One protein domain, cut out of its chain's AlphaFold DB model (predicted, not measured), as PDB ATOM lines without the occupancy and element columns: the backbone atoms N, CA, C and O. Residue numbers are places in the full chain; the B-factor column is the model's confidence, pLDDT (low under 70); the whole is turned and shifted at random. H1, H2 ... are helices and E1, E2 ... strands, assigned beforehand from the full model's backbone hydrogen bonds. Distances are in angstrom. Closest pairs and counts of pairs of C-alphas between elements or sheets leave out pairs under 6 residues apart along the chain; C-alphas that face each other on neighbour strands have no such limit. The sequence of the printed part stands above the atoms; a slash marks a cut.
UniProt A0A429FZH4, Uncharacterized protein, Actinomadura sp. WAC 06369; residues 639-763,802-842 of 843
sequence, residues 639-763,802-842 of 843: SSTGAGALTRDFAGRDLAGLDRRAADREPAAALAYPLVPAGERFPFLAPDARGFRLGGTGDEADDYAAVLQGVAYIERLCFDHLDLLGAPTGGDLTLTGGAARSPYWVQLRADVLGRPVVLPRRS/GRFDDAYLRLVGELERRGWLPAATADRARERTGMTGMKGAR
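AT A GLANCE: This is residues 639 to 763 and 802 to 842 of the 843 residues of an uncharacterized protein of Actinomadura sp. WAC 06369 (UniProt A0A429FZH4). One long helix, H3, runs through the middle and the other parts pack round it: the helical hairpin H6 and H7 crosses it, the small strand hairpin E1 and E2 packs on it through E1, and H2 and H5 pack on it elsewhere. The small sheet of E3 and E4 packs on H5. The printed part has 166 residues, with seven named helices and four named strands in the order H1 H2 E1 E2 H3 E3 H4 H5 E4 H6 H7, and is mostly helix; E1 and E2 are antiparallel, E3 and E4 parallel. It is compact, with a radius of gyration of the C-alphas of 15.3 A and spans of 41 by 37 by 33 A.

HOW THE PARTS SIT: H1, residues 644 to 649, is close but not clearly touching to the hub H3, residues 700 to 724; the closest C-alphas, of Ala 645 and Val 707, are 7.2 A apart. H2, residues 655 to 662, touches H3 about perpendicular at 85 degrees, closest at C-alphas 662 and 705, 4.9 A. E1, residues 671 to 673, and E2, residues 692 to 694, form a hairpin, with N 671 and O 694 within hydrogen-bond range at 2.9 A. The closest C-alphas of E1 and H3, of Ala 672 and Gly 710, are 5.2 A apart. E3, residues 733 to 736, H4, residues 738 to 741, H5, residues 743 to 752, and E4, residues 757 to 760, form a strand-helix-strand unit, two parallel neighbour strands with helices between, its crossover right-handed; N 758 and O 733 are within hydrogen-bond range at 2.8 A. H4 and H5 only just touch, and only at the corner, with 3 pairs of C-alphas within 8 A, the closest 740 and 746, 6.2 A. H5 touches H3 at a steep tilt of 46 degrees, the same way, closest at C-alphas 712 and 749, 5.5 A. H6, residues 805 to 817, and H7, residues 823 to 840, form a helical hairpin at a shallow tilt of 10 degrees, closest at C-alphas 812 and 826, 5.9 A. H7 touches H3 about perpendicular at 78 degrees, closest at C-alphas 829 and 720, 5.5 A. Every O i to N i+4 pair is within hydrogen-bond range in H1, H2, H5 and H6, against 20 of 21 in H3 and 13 of 14 in H7; H4 is too short for such a pair.

IN THESE COORDINATES: H1 begins at C-alpha 644 (-38.052, -11.317, -24.649). H3 is 35.9 A long, H7 26.1 A and H6 18.0 A. H7 ends at C-alpha 840 (-28.852, 0.501, 5.507).

THE WHOLE: The C-alphas farthest apart, of Gly 652 and Arg 842, are 45.4 A apart. Residues 764 to 801 are not printed, with 30.2 A between C-alphas 763 and 802. The link from E1 to E2 is long, with 18 residues. Residues 835 to 842 are under pLDDT 70.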
ATOM      1  N   SER A 639     -27.794 -15.147 -19.733       96.81
ATOM      2  CA  SER A 639     -29.071 -15.686 -19.277       96.81
ATOM      3  C   SER A 639     -30.023 -15.878 -20.463       96.81
ATOM      4  O   SER A 639     -29.980 -15.165 -21.466       96.81
ATOM      5  N   SER A 640     -30.871 -16.893 -20.388       96.69
ATOM      6  CA  SER A 640     -32.017 -17.124 -21.266       96.69
ATOM      7  C   SER A 640     -33.202 -16.203 -20.930       96.69
ATOM      8  O   SER A 640     -34.094 -16.016 -21.760       96.69
ATOM      9  N   THR A 641     -33.206 -15.612 -19.735       96.31
ATOM     10  CA  THR A 641     -34.166 -14.603 -19.270       96.31
ATOM     11  C   THR A 641     -33.797 -13.211 -19.805       96.31
ATOM     12  O   THR A 641     -32.626 -12.906 -20.026       96.31
ATOM     13  N   GLY A 642     -34.784 -12.341 -20.050       95.19
ATOM     14  CA  GLY A 642     -34.556 -10.978 -20.549       95.19
ATOM     15  C   GLY A 642     -35.828 -10.296 -21.062       95.19
ATOM     16  O   GLY A 642     -36.943 -10.748 -20.800       95.19
ATOM     17  N   ALA A 643     -35.680  -9.219 -21.841       94.12
ATOM     18  CA  ALA A 643     -36.813  -8.453 -22.373       94.12
ATOM     19  C   ALA A 643     -37.635  -9.203 -23.442       94.12
ATOM     20  O   ALA A 643     -38.664  -8.698 -23.888       94.12
ATOM     21  N   GLY A 644     -37.240 -10.426 -23.820       93.12
ATOM     22  CA  GLY A 644     -38.052 -11.317 -24.649       93.12
ATOM     23  C   GLY A 644     -39.429 -11.612 -24.045       93.12
ATOM     24  O   GLY A 644     -40.379 -11.815 -24.797       93.12
ATOM     25  N   ALA A 645     -39.567 -11.558 -22.713       93.38
ATOM     26  CA  ALA A 645     -40.860 -11.672 -22.038       93.38
ATOM     27  C   ALA A 645     -41.821 -10.534 -22.423       93.38
ATOM     28  O   ALA A 645     -42.993 -10.784 -22.680       93.38
ATOM     29  N   LEU A 646     -41.324  -9.301 -22.587       94.31
ATOM     30  CA  LEU A 646     -42.153  -8.174 -23.034       94.31
ATOM     31  C   LEU A 646     -42.638  -8.360 -24.476       94.31
ATOM     32  O   LEU A 646     -43.781  -8.043 -24.793       94.31
ATOM     33  N   THR A 647     -41.795  -8.934 -25.339       92.19
ATOM     34  CA  THR A 647     -42.162  -9.291 -26.720       92.19
ATOM     35  C   THR A 647     -43.156 -10.459 -26.784       92.19
ATOM     36  O   THR A 647     -43.909 -10.545 -27.749       92.19
ATOM     37  N   ARG A 648     -43.175 -11.350 -25.782       94.12
ATOM     38  CA  ARG A 648     -44.146 -12.453 -25.673       94.12
ATOM     39  C   ARG A 648     -45.498 -11.967 -25.144       94.12
ATOM     40  O   ARG A 648     -46.520 -12.240 -25.763       94.12
ATOM     41  N   ASP A 649     -45.483 -11.247 -24.025       93.75
ATOM     42  CA  ASP A 649     -46.675 -11.009 -23.198       93.75
ATOM     43  C   ASP A 649     -47.321  -9.633 -23.451       93.75
ATOM     44  O   ASP A 649     -48.536  -9.485 -23.345       93.75
ATOM     45  N   PHE A 650     -46.526  -8.629 -23.842       94.88
ATOM     46  CA  PHE A 650     -46.949  -7.224 -23.965       94.88
ATOM     47  C   PHE A 650     -46.745  -6.653 -25.382       94.88
ATOM     48  O   PHE A 650     -46.642  -5.438 -25.579       94.88
ATOM     49  N   ALA A 651     -46.713  -7.519 -26.399       92.94
ATOM     50  CA  ALA A 651     -46.589  -7.116 -27.798       92.94
ATOM     51  C   ALA A 651     -47.686  -6.110 -28.206       92.94
ATOM     52  O   ALA A 651     -48.880  -6.345 -28.015       92.94
ATOM     53  N   GLY A 652     -47.276  -4.976 -28.784       91.75
ATOM     54  CA  GLY A 652     -48.189  -3.929 -29.257       91.75
ATOM     55  C   GLY A 652     -48.883  -3.098 -28.166       91.75
ATOM     56  O   GLY A 652     -49.737  -2.283 -28.503       91.75
ATOM     57  N   ARG A 653     -48.538  -3.274 -26.882       94.00
ATOM     58  CA  ARG A 653     -49.043  -2.441 -25.776       94.00
ATOM     59  C   ARG A 653     -48.324  -1.093 -25.684       94.00
ATOM     60  O   ARG A 653     -47.183  -0.958 -26.129       94.00
ATOM     61  N   ASP A 654     -48.954  -0.113 -25.029       94.75
ATOM     62  CA  ASP A 654     -48.256   1.096 -24.563       94.75
ATOM     63  C   ASP A 654     -47.351   0.747 -23.371       94.75
ATOM     64  O   ASP A 654     -47.732   0.877 -22.207       94.75
ATOM     65  N   LEU A 655     -46.130   0.306 -23.676       94.94
ATOM     66  CA  LEU A 655     -45.112   0.003 -22.668       94.94
ATOM     67  C   LEU A 655     -44.744   1.235 -21.824       94.94
ATOM     68  O   LEU A 655     -44.401   1.082 -20.660       94.94
ATOM     69  N   ALA A 656     -44.862   2.457 -22.359       94.44
ATOM     70  CA  ALA A 656     -44.592   3.670 -21.587       94.44
ATOM     71  C   ALA A 656     -45.729   3.980 -20.595       94.44
ATOM     72  O   ALA A 656     -45.486   4.538 -19.526       94.44
ATOM     73  N   GLY A 657     -46.973   3.635 -20.937       96.50
ATOM     74  CA  GLY A 657     -48.128   3.663 -20.038       96.50
ATOM     75  C   GLY A 657     -48.069   2.592 -18.954       96.50
ATOM     76  O   GLY A 657     -48.371   2.882 -17.796       96.50
ATOM     77  N   LEU A 658     -47.618   1.388 -19.308       96.81
ATOM     78  CA  LEU A 658     -47.381   0.309 -18.351       96.81
ATOM     79  C   LEU A 658     -46.202   0.622 -17.415       96.81
ATOM     80  O   LEU A 658     -46.357   0.444 -16.212       96.81
ATOM     81  N   ASP A 659     -45.097   1.194 -17.913       96.69
ATOM     82  CA  ASP A 659     -43.978   1.691 -17.091       96.69
ATOM     83  C   ASP A 659     -44.465   2.657 -15.996       96.69
ATOM     84  O   ASP A 659     -44.072   2.528 -14.839       96.69
ATOM     85  N   ARG A 660     -45.360   3.601 -16.337       95.94
ATOM     86  CA  ARG A 660     -45.931   4.548 -15.359       95.94
ATOM     87  C   ARG A 660     -46.774   3.843 -14.294       95.94
ATOM     88  O   ARG A 660     -46.576   4.108 -13.117       95.94
ATOM     89  N   ARG A 661     -47.673   2.932 -14.688       96.62
ATOM     90  CA  ARG A 661     -48.533   2.178 -13.748       96.62
ATOM     91  C   ARG A 661     -47.742   1.185 -12.882       96.62
ATOM     92  O   ARG A 661     -48.167   0.875 -11.774       96.62
ATOM     93  N   ALA A 662     -46.621   0.667 -13.382       95.94
ATOM     94  CA  ALA A 662     -45.792  -0.316 -12.688       95.94
ATOM     95  C   ALA A 662     -44.879   0.288 -11.612       95.94
ATOM     96  O   ALA A 662     -44.489  -0.435 -10.698       95.94
ATOM     97  N   ALA A 663     -44.572   1.587 -11.676       93.94
ATOM     98  CA  ALA A 663     -43.882   2.295 -10.593       93.94
ATOM     99  C   ALA A 663     -44.711   2.320  -9.289       93.94
ATOM    100  O   ALA A 663     -44.153   2.323  -8.194       93.94
ATOM    101  N   ASP A 664     -46.042   2.230  -9.402       94.44
ATOM    102  CA  ASP A 664     -46.983   2.087  -8.284       94.44
ATOM    103  C   ASP A 664     -47.168   0.612  -7.843       94.44
ATOM    104  O   ASP A 664     -48.162   0.265  -7.201       94.44
ATOM    105  N   ARG A 665     -46.258  -0.294  -8.234       95.56
ATOM    106  CA  ARG A 665     -46.293  -1.747  -7.953       95.56
ATOM    107  C   ARG A 665     -44.920  -2.238  -7.474       95.56
ATOM    108  O   ARG A 665     -44.356  -3.185  -8.015       95.56
ATOM    109  N   GLU A 666     -44.341  -1.547  -6.493       94.75
ATOM    110  CA  GLU A 666     -43.000  -1.820  -5.953       94.75
ATOM    111  C   GLU A 666     -43.062  -2.334  -4.498       94.75
ATOM    112  O   GLU A 666     -43.355  -1.532  -3.606       94.75
ATOM    113  N   PRO A 667     -42.726  -3.607  -4.204       95.88
ATOM    114  CA  PRO A 667     -42.640  -4.735  -5.138       95.88
ATOM    115  C   PRO A 667     -44.021  -5.106  -5.714       95.88
ATOM    116  O   PRO A 667     -45.055  -4.676  -5.205       95.88
ATOM    117  N   ALA A 668     -44.034  -5.909  -6.776       97.12
ATOM    118  CA  ALA A 668     -45.261  -6.444  -7.360       97.12
ATOM    119  C   ALA A 668     -45.872  -7.526  -6.450       97.12
ATOM    120  O   ALA A 668     -45.152  -8.245  -5.749       97.12
ATOM    121  N   ALA A 669     -47.198  -7.676  -6.478       96.31
ATOM    122  CA  ALA A 669     -47.890  -8.736  -5.743       96.31
ATOM    123  C   ALA A 669     -47.674 -10.108  -6.407       96.31
ATOM    124  O   ALA A 669     -47.608 -11.138  -5.729       96.31
ATOM    125  N   ALA A 670     -47.515 -10.123  -7.735       95.38
ATOM    126  CA  ALA A 670     -47.027 -11.277  -8.477       95.38
ATOM    127  C   ALA A 670     -45.496 -11.395  -8.385       95.38
ATOM    128  O   ALA A 670     -44.757 -10.477  -8.735       95.38
ATOM    129  N   LEU A 671     -45.003 -12.578  -8.015       97.44
ATOM    130  CA  LEU A 671     -43.600 -12.953  -8.180       97.44
ATOM    131  C   LEU A 671     -43.440 -13.715  -9.499       97.44
ATOM    132  O   LEU A 671     -44.092 -14.743  -9.682       97.44
ATOM    133  N   ALA A 672     -42.574 -13.256 -10.403       97.81
ATOM    134  CA  ALA A 672     -42.350 -13.914 -11.689       97.81
ATOM    135  C   ALA A 672     -40.884 -14.299 -11.920       97.81
ATOM    136  O   ALA A 672     -39.969 -13.524 -11.650       97.81
ATOM    137  N   TYR A 673     -40.689 -15.471 -12.523       98.31
ATOM    138  CA  TYR A 673     -39.478 -15.838 -13.246       98.31
ATOM    139  C   TYR A 673     -39.784 -15.753 -14.752       98.31
ATOM    140  O   TYR A 673     -40.388 -16.679 -15.303       98.31
ATOM    141  N   PRO A 674     -39.439 -14.647 -15.438       96.88
ATOM    142  CA  PRO A 674     -39.904 -14.358 -16.798       96.88
ATOM    143  C   PRO A 674     -39.080 -15.063 -17.894       96.88
ATOM    144  O   PRO A 674     -38.838 -14.511 -18.968       96.88
ATOM    145  N   LEU A 675     -38.651 -16.302 -17.642       97.12
ATOM    146  CA  LEU A 675     -37.965 -17.136 -18.625       97.12
ATOM    147  C   LEU A 675     -38.930 -17.501 -19.776       97.12
ATOM    148  O   LEU A 675     -40.036 -18.004 -19.554       97.12
ATOM    149  N   VAL A 676     -38.512 -17.219 -21.014       94.75
ATOM    150  CA  VAL A 676     -39.294 -17.461 -22.242       94.75
ATOM    151  C   VAL A 676     -38.944 -18.789 -22.925       94.75
ATOM    152  O   VAL A 676     -39.861 -19.586 -23.127       94.75
ATOM    153  N   PRO A 677     -37.679 -19.055 -23.314       92.06
ATOM    154  CA  PRO A 677     -37.304 -20.350 -23.875       92.06
ATOM    155  C   PRO A 677     -37.247 -21.437 -22.792       92.06
ATOM    156  O   PRO A 677     -37.193 -21.164 -21.595       92.06
ATOM    157  N   ALA A 678     -37.207 -22.692 -23.229       91.25
ATOM    158  CA  ALA A 678     -36.867 -23.810 -22.363       91.25
ATOM    159  C   ALA A 678     -35.385 -23.738 -21.943       91.25
ATOM    160  O   ALA A 678     -34.505 -23.757 -22.802       91.25
ATOM    161  N   GLY A 679     -35.131 -23.716 -20.633       94.62
ATOM    162  CA  GLY A 679     -33.807 -23.880 -20.038       94.62
ATOM    163  C   GLY A 679     -33.049 -22.579 -19.755       94.62
ATOM    164  O   GLY A 679     -32.967 -21.676 -20.592       94.62
ATOM    165  N   GLU A 680     -32.447 -22.512 -18.568       96.06
ATOM    166  CA  GLU A 680     -31.528 -21.443 -18.166       96.06
ATOM    167  C   GLU A 680     -30.072 -21.916 -18.278       96.06
ATOM    168  O   GLU A 680     -29.762 -23.101 -18.134       96.06
ATOM    169  N   ARG A 681     -29.196 -20.973 -18.620       94.12
ATOM    170  CA  ARG A 681     -27.773 -21.163 -18.907       94.12
ATOM    171  C   ARG A 681     -26.888 -20.379 -17.943       94.12
ATOM    172  O   ARG A 681     -25.767 -20.798 -17.714       94.12
ATOM    173  N   PHE A 682     -27.364 -19.247 -17.423       95.75
ATOM    174  CA  PHE A 682     -26.657 -18.367 -16.487       95.75
ATOM    175  C   PHE A 682     -27.720 -17.572 -15.703       95.75
ATOM    176  O   PHE A 682     -28.641 -17.057 -16.337       95.75
ATOM    177  N   PRO A 683     -27.658 -17.457 -14.363       95.12
ATOM    178  CA  PRO A 683     -26.524 -17.744 -13.474       95.12
ATOM    179  C   PRO A 683     -26.448 -19.180 -12.934       95.12
ATOM    180  O   PRO A 683     -25.729 -19.455 -11.981       95.12
ATOM    181  N   PHE A 684     -27.200 -20.098 -13.533       94.19
ATOM    182  CA  PHE A 684     -27.144 -21.532 -13.270       94.19
ATOM    183  C   PHE A 684     -27.503 -22.285 -14.554       94.19
ATOM    184  O   PHE A 684     -28.200 -21.748 -15.420       94.19
ATOM    185  N   LEU A 685     -27.033 -23.525 -14.678       93.50
ATOM    186  CA  LEU A 685     -27.315 -24.385 -15.824       93.50
ATOM    187  C   LEU A 685     -28.455 -25.357 -15.484       93.50
ATOM    188  O   LEU A 685     -28.232 -26.369 -14.827       93.50
ATOM    189  N   ALA A 686     -29.663 -25.064 -15.965       95.62
ATOM    190  CA  ALA A 686     -30.858 -25.886 -15.753       95.62
ATOM    191  C   ALA A 686     -31.656 -26.020 -17.069       95.62
ATOM    192  O   ALA A 686     -32.525 -25.190 -17.349       95.62
ATOM    193  N   PRO A 687     -31.375 -27.034 -17.916       93.94
ATOM    194  CA  PRO A 687     -32.015 -27.200 -19.234       93.94
ATOM    195  C   PRO A 687     -33.537 -27.443 -19.181       93.94
ATOM    196  O   PRO A 687     -34.283 -27.142 -20.120       93.94
ATOM    197  N   ASP A 688     -34.027 -27.983 -18.071       95.94
ATOM    198  CA  ASP A 688     -35.439 -28.227 -17.791       95.94
ATOM    199  C   ASP A 688     -36.164 -27.004 -17.195       95.94
ATOM    200  O   ASP A 688     -37.394 -27.000 -17.161       95.94
ATOM    201  N   ALA A 689     -35.446 -25.933 -16.830       97.06
ATOM    202  CA  ALA A 689     -36.040 -24.730 -16.248       97.06
ATOM    203  C   ALA A 689     -37.103 -24.089 -17.151       97.06
ATOM    204  O   ALA A 689     -36.958 -24.015 -18.378       97.06
ATOM    205  N   ARG A 690     -38.186 -23.606 -16.537       97.44
ATOM    206  CA  ARG A 690     -39.319 -22.937 -17.198       97.44
ATOM    207  C   ARG A 690     -39.706 -21.686 -16.417       97.44
ATOM    208  O   ARG A 690     -39.607 -21.674 -15.192       97.44
ATOM    209  N   GLY A 691     -40.180 -20.658 -17.118       97.25
ATOM    210  CA  GLY A 691     -40.737 -19.476 -16.466       97.25
ATOM    211  C   GLY A 691     -41.979 -19.807 -15.636       97.25
ATOM    212  O   GLY A 691     -42.715 -20.745 -15.947       97.25
ATOM    213  N   PHE A 692     -42.210 -19.036 -14.577       97.31
ATOM    214  CA  PHE A 692     -43.367 -19.179 -13.691       97.31
ATOM    215  C   PHE A 692     -43.846 -17.821 -13.175       97.31
ATOM    216  O   PHE A 692     -43.096 -16.844 -13.179       97.31
ATOM    217  N   ARG A 693     -45.084 -17.778 -12.675       96.75
ATOM    218  CA  ARG A 693     -45.624 -16.686 -11.855       96.75
ATOM    219  C   ARG A 693     -46.309 -17.283 -10.623       96.75
ATOM    220  O   ARG A 693     -46.937 -18.333 -10.735       96.75
ATOM    221  N   LEU A 694     -46.168 -16.633  -9.471       96.50
ATOM    222  CA  LEU A 694     -46.783 -16.999  -8.195       96.50
ATOM    223  C   LEU A 694     -47.462 -15.770  -7.581       96.50
ATOM    224  O   LEU A 694     -46.815 -14.737  -7.406       96.50
ATOM    225  N   GLY A 695     -48.741 -15.894  -7.224       94.00
ATOM    226  CA  GLY A 695     -49.555 -14.757  -6.783       94.00
ATOM    227  C   GLY A 695     -49.841 -13.751  -7.905       94.00
ATOM    228  O   GLY A 695     -49.614 -14.036  -9.084       94.00
ATOM    229  N   GLY A 696     -50.338 -12.577  -7.516       90.38
ATOM    230  CA  GLY A 696     -50.754 -11.499  -8.416       90.38
ATOM    231  C   GLY A 696     -52.186 -11.036  -8.173       90.38
ATOM    232  O   GLY A 696     -52.995 -11.752  -7.587       90.38
ATOM    233  N   THR A 697     -52.487  -9.826  -8.635       89.44
ATOM    234  CA  THR A 697     -53.809  -9.180  -8.515       89.44
ATOM    235  C   THR A 697     -54.707  -9.362  -9.741       89.44
ATOM    236  O   THR A 697     -55.913  -9.151  -9.649       89.44
ATOM    237  N   GLY A 698     -54.135  -9.718 -10.896       86.31
ATOM    238  CA  GLY A 698     -54.820  -9.688 -12.193       86.31
ATOM    239  C   GLY A 698     -54.820  -8.313 -12.883       86.31
ATOM    240  O   GLY A 698     -55.307  -8.203 -14.006       86.31
ATOM    241  N   ASP A 699     -54.251  -7.272 -12.263       93.06
ATOM    242  CA  ASP A 699     -53.982  -5.985 -12.918       93.06
ATOM    243  C   ASP A 699     -52.822  -6.129 -13.917       93.06
ATOM    244  O   ASP A 699     -51.716  -6.510 -13.540       93.06
ATOM    245  N   GLU A 700     -53.041  -5.747 -15.181       95.06
ATOM    246  CA  GLU A 700     -52.023  -5.755 -16.246       95.06
ATOM    247  C   GLU A 700     -50.731  -5.005 -15.849       95.06
ATOM    248  O   GLU A 700     -49.649  -5.351 -16.322       95.06
ATOM    249  N   ALA A 701     -50.810  -4.003 -14.961       95.81
ATOM    250  CA  ALA A 701     -49.634  -3.288 -14.465       95.81
ATOM    251  C   ALA A 701     -48.860  -4.021 -13.358       95.81
ATOM    252  O   ALA A 701     -47.637  -3.915 -13.326       95.81
ATOM    253  N   ASP A 702     -49.534  -4.772 -12.485       96.62
ATOM    254  CA  ASP A 702     -48.898  -5.681 -11.515       96.62
ATOM    255  C   ASP A 702     -48.222  -6.845 -12.260       96.62
ATOM    256  O   ASP A 702     -47.055  -7.161 -12.040       96.62
ATOM    257  N   ASP A 703     -48.921  -7.383 -13.262       96.31
ATOM    258  CA  ASP A 703     -48.434  -8.396 -14.196       96.31
ATOM    259  C   ASP A 703     -47.168  -7.965 -14.960       96.31
ATOM    260  O   ASP A 703     -46.251  -8.774 -15.144       96.31
ATOM    261  N   TYR A 704     -47.121  -6.702 -15.400       97.75
ATOM    262  CA  TYR A 704     -45.983  -6.079 -16.084       97.75
ATOM    263  C   TYR A 704     -44.839  -5.763 -15.110       97.75
ATOM    264  O   TYR A 704     -43.688  -6.114 -15.380       97.75
ATOM    265  N   ALA A 705     -45.147  -5.181 -13.944       97.94
ATOM    266  CA  ALA A 705     -44.177  -4.906 -12.886       97.94
ATOM    267  C   ALA A 705     -43.448  -6.179 -12.442       97.94
ATOM    268  O   ALA A 705     -42.218  -6.183 -12.374       97.94
ATOM    269  N   ALA A 706     -44.181  -7.277 -12.241       98.06
ATOM    270  CA  ALA A 706     -43.630  -8.582 -11.889       98.06
ATOM    271  C   ALA A 706     -42.629  -9.108 -12.929       98.06
ATOM    272  O   ALA A 706     -41.608  -9.689 -12.561       98.06
ATOM    273  N   VAL A 707     -42.873  -8.884 -14.227       98.00
ATOM    274  CA  VAL A 707     -41.936  -9.267 -15.297       98.00
ATOM    275  C   VAL A 707     -40.685  -8.383 -15.286       98.00
ATOM    276  O   VAL A 707     -39.575  -8.913 -15.337       98.00
ATOM    277  N   LEU A 708     -40.824  -7.057 -15.167       98.25
ATOM    278  CA  LEU A 708     -39.669  -6.146 -15.114       98.25
ATOM    279  C   LEU A 708     -38.789  -6.390 -13.876       98.25
ATOM    280  O   LEU A 708     -37.558  -6.408 -13.987       98.25
ATOM    281  N   GLN A 709     -39.423  -6.615 -12.722       98.38
ATOM    282  CA  GLN A 709     -38.775  -6.964 -11.457       98.38
ATOM    283  C   GLN A 709     -38.125  -8.346 -11.527       98.38
ATOM    284  O   GLN A 709     -36.956  -8.474 -11.186       98.38
ATOM    285  N   GLY A 710     -38.817  -9.358 -12.059       98.50
ATOM    286  CA  GLY A 710     -38.276 -10.707 -12.232       98.50
ATOM    287  C   GLY A 710     -36.997 -10.751 -13.076       98.50
ATOM    288  O   GLY A 710     -36.068 -11.484 -12.745       98.50
ATOM    289  N   VAL A 711     -36.888  -9.922 -14.124       98.44
ATOM    290  CA  VAL A 711     -35.626  -9.768 -14.878       98.44
ATOM    291  C   VAL A 711     -34.533  -9.111 -14.022       98.44
ATOM    292  O   VAL A 711     -33.396  -9.578 -14.045       98.44
ATOM    293  N   ALA A 712     -34.854  -8.066 -13.251       98.44
ATOM    294  CA  ALA A 712     -33.889  -7.401 -12.370       98.44
ATOM    295  C   ALA A 712     -33.417  -8.311 -11.214       98.44
ATOM    296  O   ALA A 712     -32.251  -8.272 -10.827       98.44
ATOM    297  N   TYR A 713     -34.289  -9.186 -10.706       98.81
ATOM    298  CA  TYR A 713     -33.953 -10.217  -9.720       98.81
ATOM    299  C   TYR A 713     -32.992 -11.262 -10.300       98.81
ATOM    300  O   TYR A 713     -32.007 -11.611  -9.654       98.81
ATOM    301  N   ILE A 714     -33.208 -11.718 -11.539       98.56
ATOM    302  CA  ILE A 714     -32.246 -12.602 -12.213       98.56
ATOM    303  C   ILE A 714     -30.916 -11.880 -12.478       98.56
ATOM    304  O   ILE A 714     -29.866 -12.477 -12.273       98.56
ATOM    305  N   GLU A 715     -30.925 -10.589 -12.821       98.62
ATOM    306  CA  GLU A 715     -29.691  -9.798 -12.937       98.62
ATOM    307  C   GLU A 715     -28.924  -9.688 -11.609       98.62
ATOM    308  O   GLU A 715     -27.704  -9.857 -11.594       98.62
ATOM    309  N   ARG A 716     -29.615  -9.478 -10.482       98.44
ATOM    310  CA  ARG A 716     -29.002  -9.514  -9.145       98.44
ATOM    311  C   ARG A 716     -28.387 -10.879  -8.850       98.44
ATOM    312  O   ARG A 716     -27.222 -10.941  -8.476       98.44
ATOM    313  N   LEU A 717     -29.114 -11.963  -9.126       98.56
ATOM    314  CA  LEU A 717     -28.603 -13.331  -8.989       98.56
ATOM    315  C   LEU A 717     -27.387 -13.603  -9.896       98.56
ATOM    316  O   LEU A 717     -26.495 -14.353  -9.507       98.56
ATOM    317  N   CYS A 718     -27.296 -12.959 -11.064       98.38
ATOM    318  CA  CYS A 718     -26.091 -12.989 -11.890       98.38
ATOM    319  C   CYS A 718     -24.892 -12.309 -11.224       98.38
ATOM    320  O   CYS A 718     -23.792 -12.855 -11.283       98.38
ATOM    321  N   PHE A 719     -25.076 -11.164 -10.563       98.19
ATOM    322  CA  PHE A 719     -23.996 -10.527  -9.806       98.19
ATOM    323  C   PHE A 719     -23.638 -11.285  -8.522       98.19
ATOM    324  O   PHE A 719     -22.457 -11.352  -8.193       98.19
ATOM    325  N   ASP A 720     -24.605 -11.903  -7.842       97.88
ATOM    326  CA  ASP A 720     -24.364 -12.722  -6.648       97.88
ATOM    327  C   ASP A 720     -23.607 -14.017  -6.996       97.88
ATOM    328  O   ASP A 720     -22.692 -14.412  -6.272       97.88
ATOM    329  N   HIS A 721     -23.897 -14.630  -8.149       97.75
ATOM    330  CA  HIS A 721     -23.126 -15.762  -8.668       97.75
ATOM    331  C   HIS A 721     -21.717 -15.357  -9.139       97.75
ATOM    332  O   HIS A 721     -20.749 -16.036  -8.816       97.75
ATOM    333  N   LEU A 722     -21.559 -14.235  -9.850       97.81
ATOM    334  CA  LEU A 722     -20.229 -13.737 -10.239       97.81
ATOM    335  C   LEU A 722     -19.345 -13.429  -9.018       97.81
ATOM    336  O   LEU A 722     -18.148 -13.704  -9.036       97.81
ATOM    337  N   ASP A 723     -19.946 -12.904  -7.952       97.00
ATOM    338  CA  ASP A 723     -19.289 -12.640  -6.672       97.00
ATOM    339  C   ASP A 723     -18.918 -13.940  -5.923       97.00
ATOM    340  O   ASP A 723     -17.825 -14.018  -5.363       97.00
ATOM    341  N   LEU A 724     -19.747 -14.995  -6.001       97.00
ATOM    342  CA  LEU A 724     -19.396 -16.355  -5.546       97.00
ATOM    343  C   LEU A 724     -18.175 -16.921  -6.295       97.00
ATOM    344  O   LEU A 724     -17.324 -17.562  -5.682       97.00
ATOM    345  N   LEU A 725     -18.061 -16.664  -7.603       96.38
ATOM    346  CA  LEU A 725     -16.895 -17.046  -8.414       96.38
ATOM    347  C   LEU A 725     -15.653 -16.163  -8.158       96.38
ATOM    348  O   LEU A 725     -14.657 -16.277  -8.872       96.38
ATOM    349  N   GLY A 726     -15.701 -15.257  -7.174       96.25
ATOM    350  CA  GLY A 726     -14.603 -14.349  -6.834       96.25
ATOM    351  C   GLY A 726     -14.346 -13.252  -7.872       96.25
ATOM    352  O   GLY A 726     -13.327 -12.564  -7.794       96.25
ATOM    353  N   ALA A 727     -15.240 -13.061  -8.848       96.94
ATOM    354  CA  ALA A 727     -15.092 -11.994  -9.826       96.94
ATOM    355  C   ALA A 727     -15.355 -10.633  -9.150       96.94
ATOM    356  O   ALA A 727     -16.388 -10.467  -8.495       96.94
ATOM    357  N   PRO A 728     -14.484  -9.619  -9.316       96.19
ATOM    358  CA  PRO A 728     -14.771  -8.288  -8.803       96.19
ATOM    359  C   PRO A 728     -16.050  -7.745  -9.453       96.19
ATOM    360  O   PRO A 728     -16.204  -7.748 -10.675       96.19
ATOM    361  N   THR A 729     -16.976  -7.250  -8.633       95.06
ATOM    362  CA  THR A 729     -18.239  -6.647  -9.098       95.06
ATOM    363  C   THR A 729     -18.353  -5.155  -8.769       95.06
ATOM    364  O   THR A 729     -19.318  -4.522  -9.186       95.06
ATOM    365  N   GLY A 730     -17.390  -4.565  -8.050       92.62
ATOM    366  CA  GLY A 730     -17.498  -3.230  -7.436       92.62
ATOM    367  C   GLY A 730     -17.193  -2.000  -8.306       92.62
ATOM    368  O   GLY A 730     -17.165  -0.902  -7.760       92.62
ATOM    369  N   GLY A 731     -16.936  -2.147  -9.611       94.06
ATOM    370  CA  GLY A 731     -16.615  -1.033 -10.519       94.06
ATOM    371  C   GLY A 731     -17.844  -0.348 -11.137       94.06
ATOM    372  O   GLY A 731     -18.939  -0.364 -10.571       94.06
ATOM    373  N   ASP A 732     -17.687   0.238 -12.326       96.31
ATOM    374  CA  ASP A 732     -18.805   0.851 -13.055       96.31
ATOM    375  C   ASP A 732     -19.733  -0.220 -13.651       96.31
ATOM    376  O   ASP A 732     -19.286  -1.090 -14.401       96.31
ATOM    377  N   LEU A 733     -21.042  -0.123 -13.394       97.88
ATOM    378  CA  LEU A 733     -22.054  -0.923 -14.091       97.88
ATOM    379  C   LEU A 733     -22.683  -0.098 -15.217       97.88
ATOM    380  O   LEU A 733     -23.433   0.838 -14.960       97.88
ATOM    381  N   THR A 734     -22.402  -0.450 -16.469       97.81
ATOM    382  CA  THR A 734     -22.987   0.194 -17.655       97.81
ATOM    383  C   THR A 734     -24.192  -0.599 -18.155       97.81
ATOM    384  O   THR A 734     -24.081  -1.805 -18.353       97.81
ATOM    385  N   LEU A 735     -25.331   0.055 -18.403       97.00
ATOM    386  CA  LEU A 735     -26.522  -0.598 -18.963       97.00
ATOM    387  C   LEU A 735     -26.660  -0.304 -20.456       97.00
ATOM    388  O   LEU A 735     -26.641   0.853 -20.884       97.00
ATOM    389  N   THR A 736     -26.855  -1.354 -21.249       94.44
ATOM    390  CA  THR A 736     -27.025  -1.266 -22.705       94.44
ATOM    391  C   THR A 736     -28.151  -2.193 -23.192       94.44
ATOM    392  O   THR A 736     -28.841  -2.844 -22.402       94.44
ATOM    393  N   GLY A 737     -28.395  -2.228 -24.504       89.88
ATOM    394  CA  GLY A 737     -29.492  -2.994 -25.101       89.88
ATOM    395  C   GLY A 737     -30.830  -2.245 -25.139       89.88
ATOM    396  O   GLY A 737     -30.918  -1.043 -24.880       89.88
ATOM    397  N   GLY A 738     -31.897  -2.951 -25.522       87.12
ATOM    398  CA  GLY A 738     -33.204  -2.349 -25.810       87.12
ATOM    399  C   GLY A 738     -33.918  -1.772 -24.585       87.12
ATOM    400  O   GLY A 738     -34.623  -0.770 -24.713       87.12
ATOM    401  N   ALA A 739     -33.703  -2.367 -23.409       87.94
ATOM    402  CA  ALA A 739     -34.311  -1.937 -22.150       87.94
ATOM    403  C   ALA A 739     -33.801  -0.574 -21.650       87.94
ATOM    404  O   ALA A 739     -34.550   0.149 -20.999       87.94
ATOM    405  N   ALA A 740     -32.581  -0.165 -22.022       89.31
ATOM    406  CA  ALA A 740     -31.971   1.114 -21.625       89.31
ATOM    407  C   ALA A 740     -32.701   2.373 -22.166       89.31
ATOM    408  O   ALA A 740     -32.268   3.506 -21.929       89.31
ATOM    409  N   ARG A 741     -33.802   2.175 -22.908       90.00
ATOM    410  CA  ARG A 741     -34.746   3.209 -23.355       90.00
ATOM    411  C   ARG A 741     -35.883   3.485 -22.364       90.00
ATOM    412  O   ARG A 741     -36.444   4.572 -22.444       90.00
ATOM    413  N   SER A 742     -36.221   2.554 -21.465       94.56
ATOM    414  CA  SER A 742     -37.183   2.798 -20.380       94.56
ATOM    415  C   SER A 742     -36.459   3.472 -19.208       94.56
ATOM    416  O   SER A 742     -35.545   2.862 -18.644       94.56
ATOM    417  N   PRO A 743     -36.821   4.708 -18.813       95.62
ATOM    418  CA  PRO A 743     -36.237   5.341 -17.632       95.62
ATOM    419  C   PRO A 743     -36.629   4.603 -16.348       95.62
ATOM    420  O   PRO A 743     -35.793   4.438 -15.464       95.62
ATOM    421  N   TYR A 744     -37.873   4.109 -16.282       96.38
ATOM    422  CA  TYR A 744     -38.379   3.344 -15.145       96.38
ATOM    423  C   TYR A 744     -37.585   2.051 -14.943       96.38
ATOM    424  O   TYR A 744     -37.052   1.824 -13.860       96.38
ATOM    425  N   TRP A 745     -37.419   1.236 -15.989       97.00
ATOM    426  CA  TRP A 745     -36.710  -0.037 -15.847       97.00
ATOM    427  C   TRP A 745     -35.215   0.149 -15.550       97.00
ATOM    428  O   TRP A 745     -34.622  -0.676 -14.862       97.00
ATOM    429  N   VAL A 746     -34.600   1.243 -16.013       97.69
ATOM    430  CA  VAL A 746     -33.234   1.614 -15.605       97.69
ATOM    431  C   VAL A 746     -33.168   1.935 -14.109       97.69
ATOM    432  O   VAL A 746     -32.289   1.402 -13.434       97.69
ATOM    433  N   GLN A 747     -34.089   2.753 -13.588       98.19
ATOM    434  CA  GLN A 747     -34.141   3.084 -12.160       98.19
ATOM    435  C   GLN A 747     -34.375   1.828 -11.311       98.19
ATOM    436  O   GLN A 747     -33.600   1.550 -10.403       98.19
ATOM    437  N   LEU A 748     -35.370   1.014 -11.674       98.12
ATOM    438  CA  LEU A 748     -35.684  -0.244 -10.996       98.12
ATOM    439  C   LEU A 748     -34.464  -1.179 -10.911       98.12
ATOM    440  O   LEU A 748     -34.234  -1.803  -9.880       98.12
ATOM    441  N   ARG A 749     -33.657  -1.263 -11.977       97.94
ATOM    442  CA  ARG A 749     -32.429  -2.075 -11.991       97.94
ATOM    443  C   ARG A 749     -31.335  -1.489 -11.094       97.94
ATOM    444  O   ARG A 749     -30.666  -2.260 -10.414       97.94
ATOM    445  N   ALA A 750     -31.177  -0.164 -11.039       98.25
ATOM    446  CA  ALA A 750     -30.268   0.484 -10.086       98.25
ATOM    447  C   ALA A 750     -30.669   0.177  -8.631       98.25
ATOM    448  O   ALA A 750     -29.824  -0.213  -7.824       98.25
ATOM    449  N   ASP A 751     -31.966   0.279  -8.328       98.19
ATOM    450  CA  ASP A 751     -32.527   0.071  -6.990       98.19
ATOM    451  C   ASP A 751     -32.405  -1.390  -6.532       98.19
ATOM    452  O   ASP A 751     -31.899  -1.655  -5.443       98.19
ATOM    453  N   VAL A 752     -32.800  -2.351  -7.378       97.81
ATOM    454  CA  VAL A 752     -32.710  -3.797  -7.088       97.81
ATOM    455  C   VAL A 752     -31.259  -4.251  -6.889       97.81
ATOM    456  O   VAL A 752     -31.005  -5.127  -6.059       97.81
ATOM    457  N   LEU A 753     -30.310  -3.650  -7.614       96.81
ATOM    458  CA  LEU A 753     -28.870  -3.913  -7.488       96.81
ATOM    459  C   LEU A 753     -28.175  -3.058  -6.411       96.81
ATOM    460  O   LEU A 753     -26.972  -3.227  -6.200       96.81
ATOM    461  N   GLY A 754     -28.891  -2.132  -5.763       95.81
ATOM    462  CA  GLY A 754     -28.372  -1.260  -4.705       95.81
ATOM    463  C   GLY A 754     -27.182  -0.381  -5.112       95.81
ATOM    464  O   GLY A 754     -26.350  -0.063  -4.261       95.81
ATOM    465  N   ARG A 755     -27.042  -0.023  -6.398       95.75
ATOM    466  CA  ARG A 755     -25.828   0.629  -6.931       95.75
ATOM    467  C   ARG A 755     -26.098   1.614  -8.074       95.75
ATOM    468  O   ARG A 755     -27.051   1.407  -8.825       95.75
ATOM    469  N   PRO A 756     -25.232   2.625  -8.280       97.56
ATOM    470  CA  PRO A 756     -25.322   3.504  -9.441       97.56
ATOM    471  C   PRO A 756     -25.105   2.745 -10.752       97.56
ATOM    472  O   PRO A 756     -24.279   1.827 -10.828       97.56
ATOM    473  N   VAL A 757     -25.818   3.167 -11.796       97.94
ATOM    474  CA  VAL A 757     -25.719   2.600 -13.144       97.94
ATOM    475  C   VAL A 757     -25.449   3.674 -14.196       97.94
ATOM    476  O   VAL A 757     -26.015   4.767 -14.178       97.94
ATOM    477  N   VAL A 758     -24.566   3.368 -15.141       97.25
ATOM    478  CA  VAL A 758     -24.101   4.280 -16.188       97.25
ATOM    479  C   VAL A 758     -24.862   4.009 -17.482       97.25
ATOM    480  O   VAL A 758     -24.910   2.883 -17.974       97.25
ATOM    481  N   LEU A 759     -25.417   5.057 -18.083       96.38
ATOM    482  CA  LEU A 759     -25.997   5.018 -19.422       96.38
ATOM    483  C   LEU A 759     -25.091   5.805 -20.375       96.38
ATOM    484  O   LEU A 759     -24.907   7.008 -20.162       96.38
ATOM    485  N   PRO A 760     -24.537   5.205 -21.441       94.00
ATOM    486  CA  PRO A 760     -23.745   5.935 -22.422       94.00
ATOM    487  C   PRO A 760     -24.647   6.653 -23.448       94.00
ATOM    488  O   PRO A 760     -25.854   6.406 -23.537       94.00
ATOM    489  N   ARG A 761     -24.080   7.580 -24.233       92.00
ATOM    490  CA  ARG A 761     -24.793   8.271 -25.337       92.00
ATOM    491  C   ARG A 761     -24.913   7.416 -26.599       92.00
ATOM    492  O   ARG A 761     -25.747   7.717 -27.452       92.00
ATOM    493  N   ARG A 762     -24.050   6.408 -26.712       89.19
ATOM    494  CA  ARG A 762     -23.891   5.437 -27.797       89.19
ATOM    495  C   ARG A 762     -23.427   4.122 -27.175       89.19
ATOM    496  O   ARG A 762     -22.708   4.158 -26.183       89.19
ATOM    497  N   SER A 763     -23.863   2.991 -27.710       83.75
ATOM    498  CA  SER A 763     -23.516   1.646 -27.218       83.75
ATOM    499  C   SER A 763     -23.466   0.606 -28.344       83.75
ATOM    500  O   SER A 763     -23.691  -0.580 -28.119       83.75
ATOM    501  N   GLY A 802     -33.335  -1.934   0.172       90.81
ATOM    502  CA  GLY A 802     -33.871  -3.176   0.748       90.81
ATOM    503  C   GLY A 802     -35.313  -3.549   0.361       90.81
ATOM    504  O   GLY A 802     -35.704  -4.697   0.530       90.81
ATOM    505  N   ARG A 803     -36.110  -2.643  -0.229       95.56
ATOM    506  CA  ARG A 803     -37.553  -2.846  -0.510       95.56
ATOM    507  C   ARG A 803     -37.866  -4.049  -1.413       95.56
ATOM    508  O   ARG A 803     -38.992  -4.539  -1.427       95.56
ATOM    509  N   PHE A 804     -36.883  -4.503  -2.180       97.12
ATOM    510  CA  PHE A 804     -37.001  -5.626  -3.107       97.12
ATOM    511  C   PHE A 804     -36.409  -6.941  -2.566       97.12
ATOM    512  O   PHE A 804     -36.527  -7.970  -3.230       97.12
ATOM    513  N   ASP A 805     -35.788  -6.931  -1.382       97.31
ATOM    514  CA  ASP A 805     -34.984  -8.048  -0.876       97.31
ATOM    515  C   ASP A 805     -35.828  -9.297  -0.569       97.31
ATOM    516  O   ASP A 805     -35.460 -10.393  -0.989       97.31
ATOM    517  N   ASP A 806     -37.006  -9.150   0.045       96.94
ATOM    518  CA  ASP A 806     -37.908 -10.283   0.314       96.94
ATOM    519  C   ASP A 806     -38.450 -10.917  -0.976       96.94
ATOM    520  O   ASP A 806     -38.543 -12.141  -1.101       96.94
ATOM    521  N   ALA A 807     -38.797 -10.095  -1.971       97.88
ATOM    522  CA  ALA A 807     -39.258 -10.573  -3.273       97.88
ATOM    523  C   ALA A 807     -38.130 -11.289  -4.036       97.88
ATOM    524  O   ALA A 807     -38.359 -12.337  -4.645       97.88
ATOM    525  N   TYR A 808     -36.906 -10.764  -3.937       98.62
ATOM    526  CA  TYR A 808     -35.702 -11.379  -4.476       98.62
ATOM    527  C   TYR A 808     -35.399 -12.736  -3.819       98.62
ATOM    528  O   TYR A 808     -35.272 -13.743  -4.519       98.62
ATOM    529  N   LEU A 809     -35.357 -12.807  -2.485       98.50
ATOM    530  CA  LEU A 809     -35.071 -14.048  -1.759       98.50
ATOM    531  C   LEU A 809     -36.181 -15.098  -1.926       98.50
ATOM    532  O   LEU A 809     -35.882 -16.291  -1.992       98.50
ATOM    533  N   ARG A 810     -37.446 -14.685  -2.100       98.31
ATOM    534  CA  ARG A 810     -38.529 -15.596  -2.516       98.31
ATOM    535  C   ARG A 810     -38.309 -16.174  -3.916       98.31
ATOM    536  O   ARG A 810     -38.637 -17.341  -4.125       98.31
ATOM    537  N   LEU A 811     -37.747 -15.414  -4.864       98.69
ATOM    538  CA  LEU A 811     -37.383 -15.952  -6.182       98.69
ATOM    539  C   LEU A 811     -36.262 -16.991  -6.055       98.69
ATOM    540  O   LEU A 811     -36.374 -18.083  -6.606       98.69
ATOM    541  N   VAL A 812     -35.214 -16.661  -5.296       98.69
ATOM    542  CA  VAL A 812     -34.069 -17.543  -5.013       98.69
ATOM    543  C   VAL A 812     -34.531 -18.864  -4.392       98.69
ATOM    544  O   VAL A 812     -34.221 -19.929  -4.925       98.69
ATOM    545  N   GLY A 813     -35.339 -18.804  -3.328       98.38
ATOM    546  CA  GLY A 813     -35.879 -19.992  -2.664       98.38
ATOM    547  C   GLY A 813     -36.793 -20.834  -3.559       98.38
ATOM    548  O   GLY A 813     -36.753 -22.057  -3.494       98.38
ATOM    549  N   GLU A 814     -37.577 -20.221  -4.449       98.44
ATOM    550  CA  GLU A 814     -38.423 -20.964  -5.394       98.44
ATOM    551  C   GLU A 814     -37.614 -21.640  -6.518       98.44
ATOM    552  O   GLU A 814     -37.973 -22.735  -6.957       98.44
ATOM    553  N   LEU A 815     -36.509 -21.036  -6.972       98.44
ATOM    554  CA  LEU A 815     -35.585 -21.649  -7.937       98.44
ATOM    555  C   LEU A 815     -34.791 -22.816  -7.317       98.44
ATOM    556  O   LEU A 815     -34.569 -23.834  -7.975       98.44
ATOM    557  N   GLU A 816     -34.403 -22.688  -6.048       97.94
ATOM    558  CA  GLU A 816     -33.743 -23.738  -5.260       97.94
ATOM    559  C   GLU A 816     -34.705 -24.899  -4.953       97.94
ATOM    560  O   GLU A 816     -34.384 -26.055  -5.225       97.94
ATOM    561  N   ARG A 817     -35.937 -24.610  -4.503       97.94
ATOM    562  CA  ARG A 817     -36.995 -25.609  -4.237       97.94
ATOM    563  C   ARG A 817     -37.378 -26.429  -5.475       97.94
ATOM    564  O   ARG A 817     -37.875 -27.546  -5.348       97.94
ATOM    565  N   ARG A 818     -37.158 -25.886  -6.677       97.38
ATOM    566  CA  ARG A 818     -37.344 -26.578  -7.966       97.38
ATOM    567  C   ARG A 818     -36.135 -27.414  -8.399       97.38
ATOM    568  O   ARG A 818     -36.232 -28.111  -9.401       97.38
ATOM    569  N   GLY A 819     -35.020 -27.354  -7.669       96.94
ATOM    570  CA  GLY A 819     -33.772 -28.041  -8.004       96.94
ATOM    571  C   GLY A 819     -32.967 -27.384  -9.131       96.94
ATOM    572  O   GLY A 819     -32.033 -28.000  -9.635       96.94
ATOM    573  N   TRP A 820     -33.314 -26.159  -9.545       96.81
ATOM    574  CA  TRP A 820     -32.653 -25.465 -10.658       96.81
ATOM    575  C   TRP A 820     -31.469 -24.604 -10.209       96.81
ATOM    576  O   TRP A 820     -30.479 -24.503 -10.931       96.81
ATOM    577  N   LEU A 821     -31.563 -23.983  -9.029       97.00
ATOM    578  CA  LEU A 821     -30.507 -23.142  -8.465       97.00
ATOM    579  C   LEU A 821     -29.627 -23.950  -7.491       97.00
ATOM    580  O   LEU A 821     -30.155 -24.469  -6.507       97.00
ATOM    581  N   PRO A 822     -28.301 -24.041  -7.709       95.94
ATOM    582  CA  PRO A 822     -27.387 -24.669  -6.759       95.94
ATOM    583  C   PRO A 822     -27.339 -23.921  -5.421       95.94
ATOM    584  O   PRO A 822     -27.214 -22.694  -5.409       95.94
ATOM    585  N   ALA A 823     -27.351 -24.667  -4.309       96.31
ATOM    586  CA  ALA A 823     -27.386 -24.122  -2.945       96.31
ATOM    587  C   ALA A 823     -26.321 -23.038  -2.699       96.31
ATOM    588  O   ALA A 823     -26.664 -21.951  -2.263       96.31
ATOM    589  N   ALA A 824     -25.065 -23.248  -3.112       96.06
ATOM    590  CA  ALA A 824     -23.997 -22.253  -2.941       96.06
ATOM    591  C   ALA A 824     -24.306 -20.878  -3.581       96.06
ATOM    592  O   ALA A 824     -23.914 -19.844  -3.041       96.06
ATOM    593  N   THR A 825     -25.035 -20.841  -4.704       96.19
ATOM    594  CA  THR A 825     -25.476 -19.582  -5.328       96.19
ATOM    595  C   THR A 825     -26.672 -18.976  -4.583       96.19
ATOM    596  O   THR A 825     -26.746 -17.757  -4.441       96.19
ATOM    597  N   ALA A 826     -27.589 -19.805  -4.074       97.50
ATOM    598  CA  ALA A 826     -28.708 -19.355  -3.243       97.50
ATOM    599  C   ALA A 826     -28.237 -18.797  -1.887       97.50
ATOM    600  O   ALA A 826     -28.700 -17.744  -1.449       97.50
ATOM    601  N   ASP A 827     -27.257 -19.446  -1.261       97.75
ATOM    602  CA  ASP A 827     -26.628 -19.016  -0.015       97.75
ATOM    603  C   ASP A 827     -25.846 -17.719  -0.204       97.75
ATOM    604  O   ASP A 827     -26.029 -16.787   0.581       97.75
ATOM    605  N   ARG A 828     -25.094 -17.562  -1.304       97.00
ATOM    606  CA  ARG A 828     -24.435 -16.278  -1.584       97.00
ATOM    607  C   ARG A 828     -25.435 -15.133  -1.786       97.00
ATOM    608  O   ARG A 828     -25.183 -14.016  -1.331       97.00
ATOM    609  N   ALA A 829     -26.583 -15.404  -2.406       97.44
ATOM    610  CA  ALA A 829     -27.666 -14.430  -2.535       97.44
ATOM    611  C   ALA A 829     -28.280 -14.041  -1.173       97.44
ATOM    612  O   ALA A 829     -28.550 -12.860  -0.927       97.44
ATOM    613  N   ARG A 830     -28.441 -15.004  -0.250       97.50
ATOM    614  CA  ARG A 830     -28.859 -14.757   1.147       97.50
ATOM    615  C   ARG A 830     -27.837 -13.884   1.887       97.50
ATOM    616  O   ARG A 830     -28.207 -12.848   2.440       97.50
ATOM    617  N   GLU A 831     -26.555 -14.249   1.834       96.12
ATOM    618  CA  GLU A 831     -25.446 -13.520   2.470       96.12
ATOM    619  C   GLU A 831     -25.363 -12.058   2.014       96.12
ATOM    620  O   GLU A 831     -25.391 -11.143   2.842       96.12
ATOM    621  N   ARG A 832     -25.287 -11.811   0.697       93.69
ATOM    622  CA  ARG A 832     -25.137 -10.451   0.145       93.69
ATOM    623  C   ARG A 832     -26.358  -9.578   0.438       93.69
ATOM    624  O   ARG A 832     -26.211  -8.376   0.674       93.69
ATOM    625  N   THR A 833     -27.544 -10.179   0.510       93.06
ATOM    626  CA  THR A 833     -28.772  -9.495   0.931       93.06
ATOM    627  C   THR A 833     -28.696  -9.073   2.406       93.06
ATOM    628  O   THR A 833     -28.841  -7.887   2.711       93.06
ATOM    629  N   GLY A 834     -28.322  -9.977   3.319       80.50
ATOM    630  CA  GLY A 834     -28.120  -9.644   4.740       80.50
ATOM    631  C   GLY A 834     -27.038  -8.578   4.981       80.50
ATOM    632  O   GLY A 834     -27.221  -7.658   5.782       80.50
ATOM    633  N   MET A 835     -25.935  -8.626   4.224       61.81
ATOM    634  CA  MET A 835     -24.893  -7.586   4.240       61.81
ATOM    635  C   MET A 835     -25.392  -6.210   3.768       61.81
ATOM    636  O   MET A 835     -24.823  -5.187   4.161       61.81
ATOM    637  N   THR A 836     -26.427  -6.168   2.926       58.38
ATOM    638  CA  THR A 836     -27.016  -4.923   2.412       58.38
ATOM    639  C   THR A 836     -27.921  -4.283   3.467       58.38
ATOM    640  O   THR A 836     -27.744  -3.102   3.770       58.38
ATOM    641  N   GLY A 837     -28.775  -5.070   4.134       52.12
ATOM    642  CA  GLY A 837     -29.588  -4.596   5.265       52.12
ATOM    643  C   GLY A 837     -28.752  -3.971   6.394       52.12
ATOM    644  O   GLY A 837     -29.043  -2.863   6.849       52.12
ATOM    645  N   MET A 838     -27.637  -4.608   6.775       46.00
ATOM    646  CA  MET A 838     -26.725  -4.070   7.802       46.00
ATOM    647  C   MET A 838     -26.035  -2.750   7.416       46.00
ATOM    648  O   MET A 838     -25.608  -2.009   8.304       46.00
ATOM    649  N   LYS A 839     -25.903  -2.438   6.118       45.16
ATOM    650  CA  LYS A 839     -25.379  -1.141   5.651       45.16
ATOM    651  C   LYS A 839     -26.451  -0.053   5.615       45.16
ATOM    652  O   LYS A 839     -26.110   1.109   5.818       45.16
ATOM    653  N   GLY A 840     -27.716  -0.418   5.391       41.81
ATOM    654  CA  GLY A 840     -28.852   0.501   5.507       41.81
ATOM    655  C   GLY A 840     -29.043   1.004   6.940       41.81
ATOM    656  O   GLY A 840     -29.193   2.197   7.154       41.81
ATOM    657  N   ALA A 841     -28.914   0.118   7.933       39.97
ATOM    658  CA  ALA A 841     -29.071   0.442   9.357       39.97
ATOM    659  C   ALA A 841     -27.881   1.201  10.004       39.97
ATOM    660  O   ALA A 841     -27.759   1.227  11.229       39.97
ATOM    661  N   ARG A 842     -26.960   1.772   9.210       36.88
ATOM    662  CA  ARG A 842     -25.764   2.506   9.684       36.88
ATOM    663  C   ARG A 842     -25.487   3.791   8.882       36.88
ATOM    664  O   ARG A 842     -24.325   4.130   8.643       36.88
TER     665      ARG A 842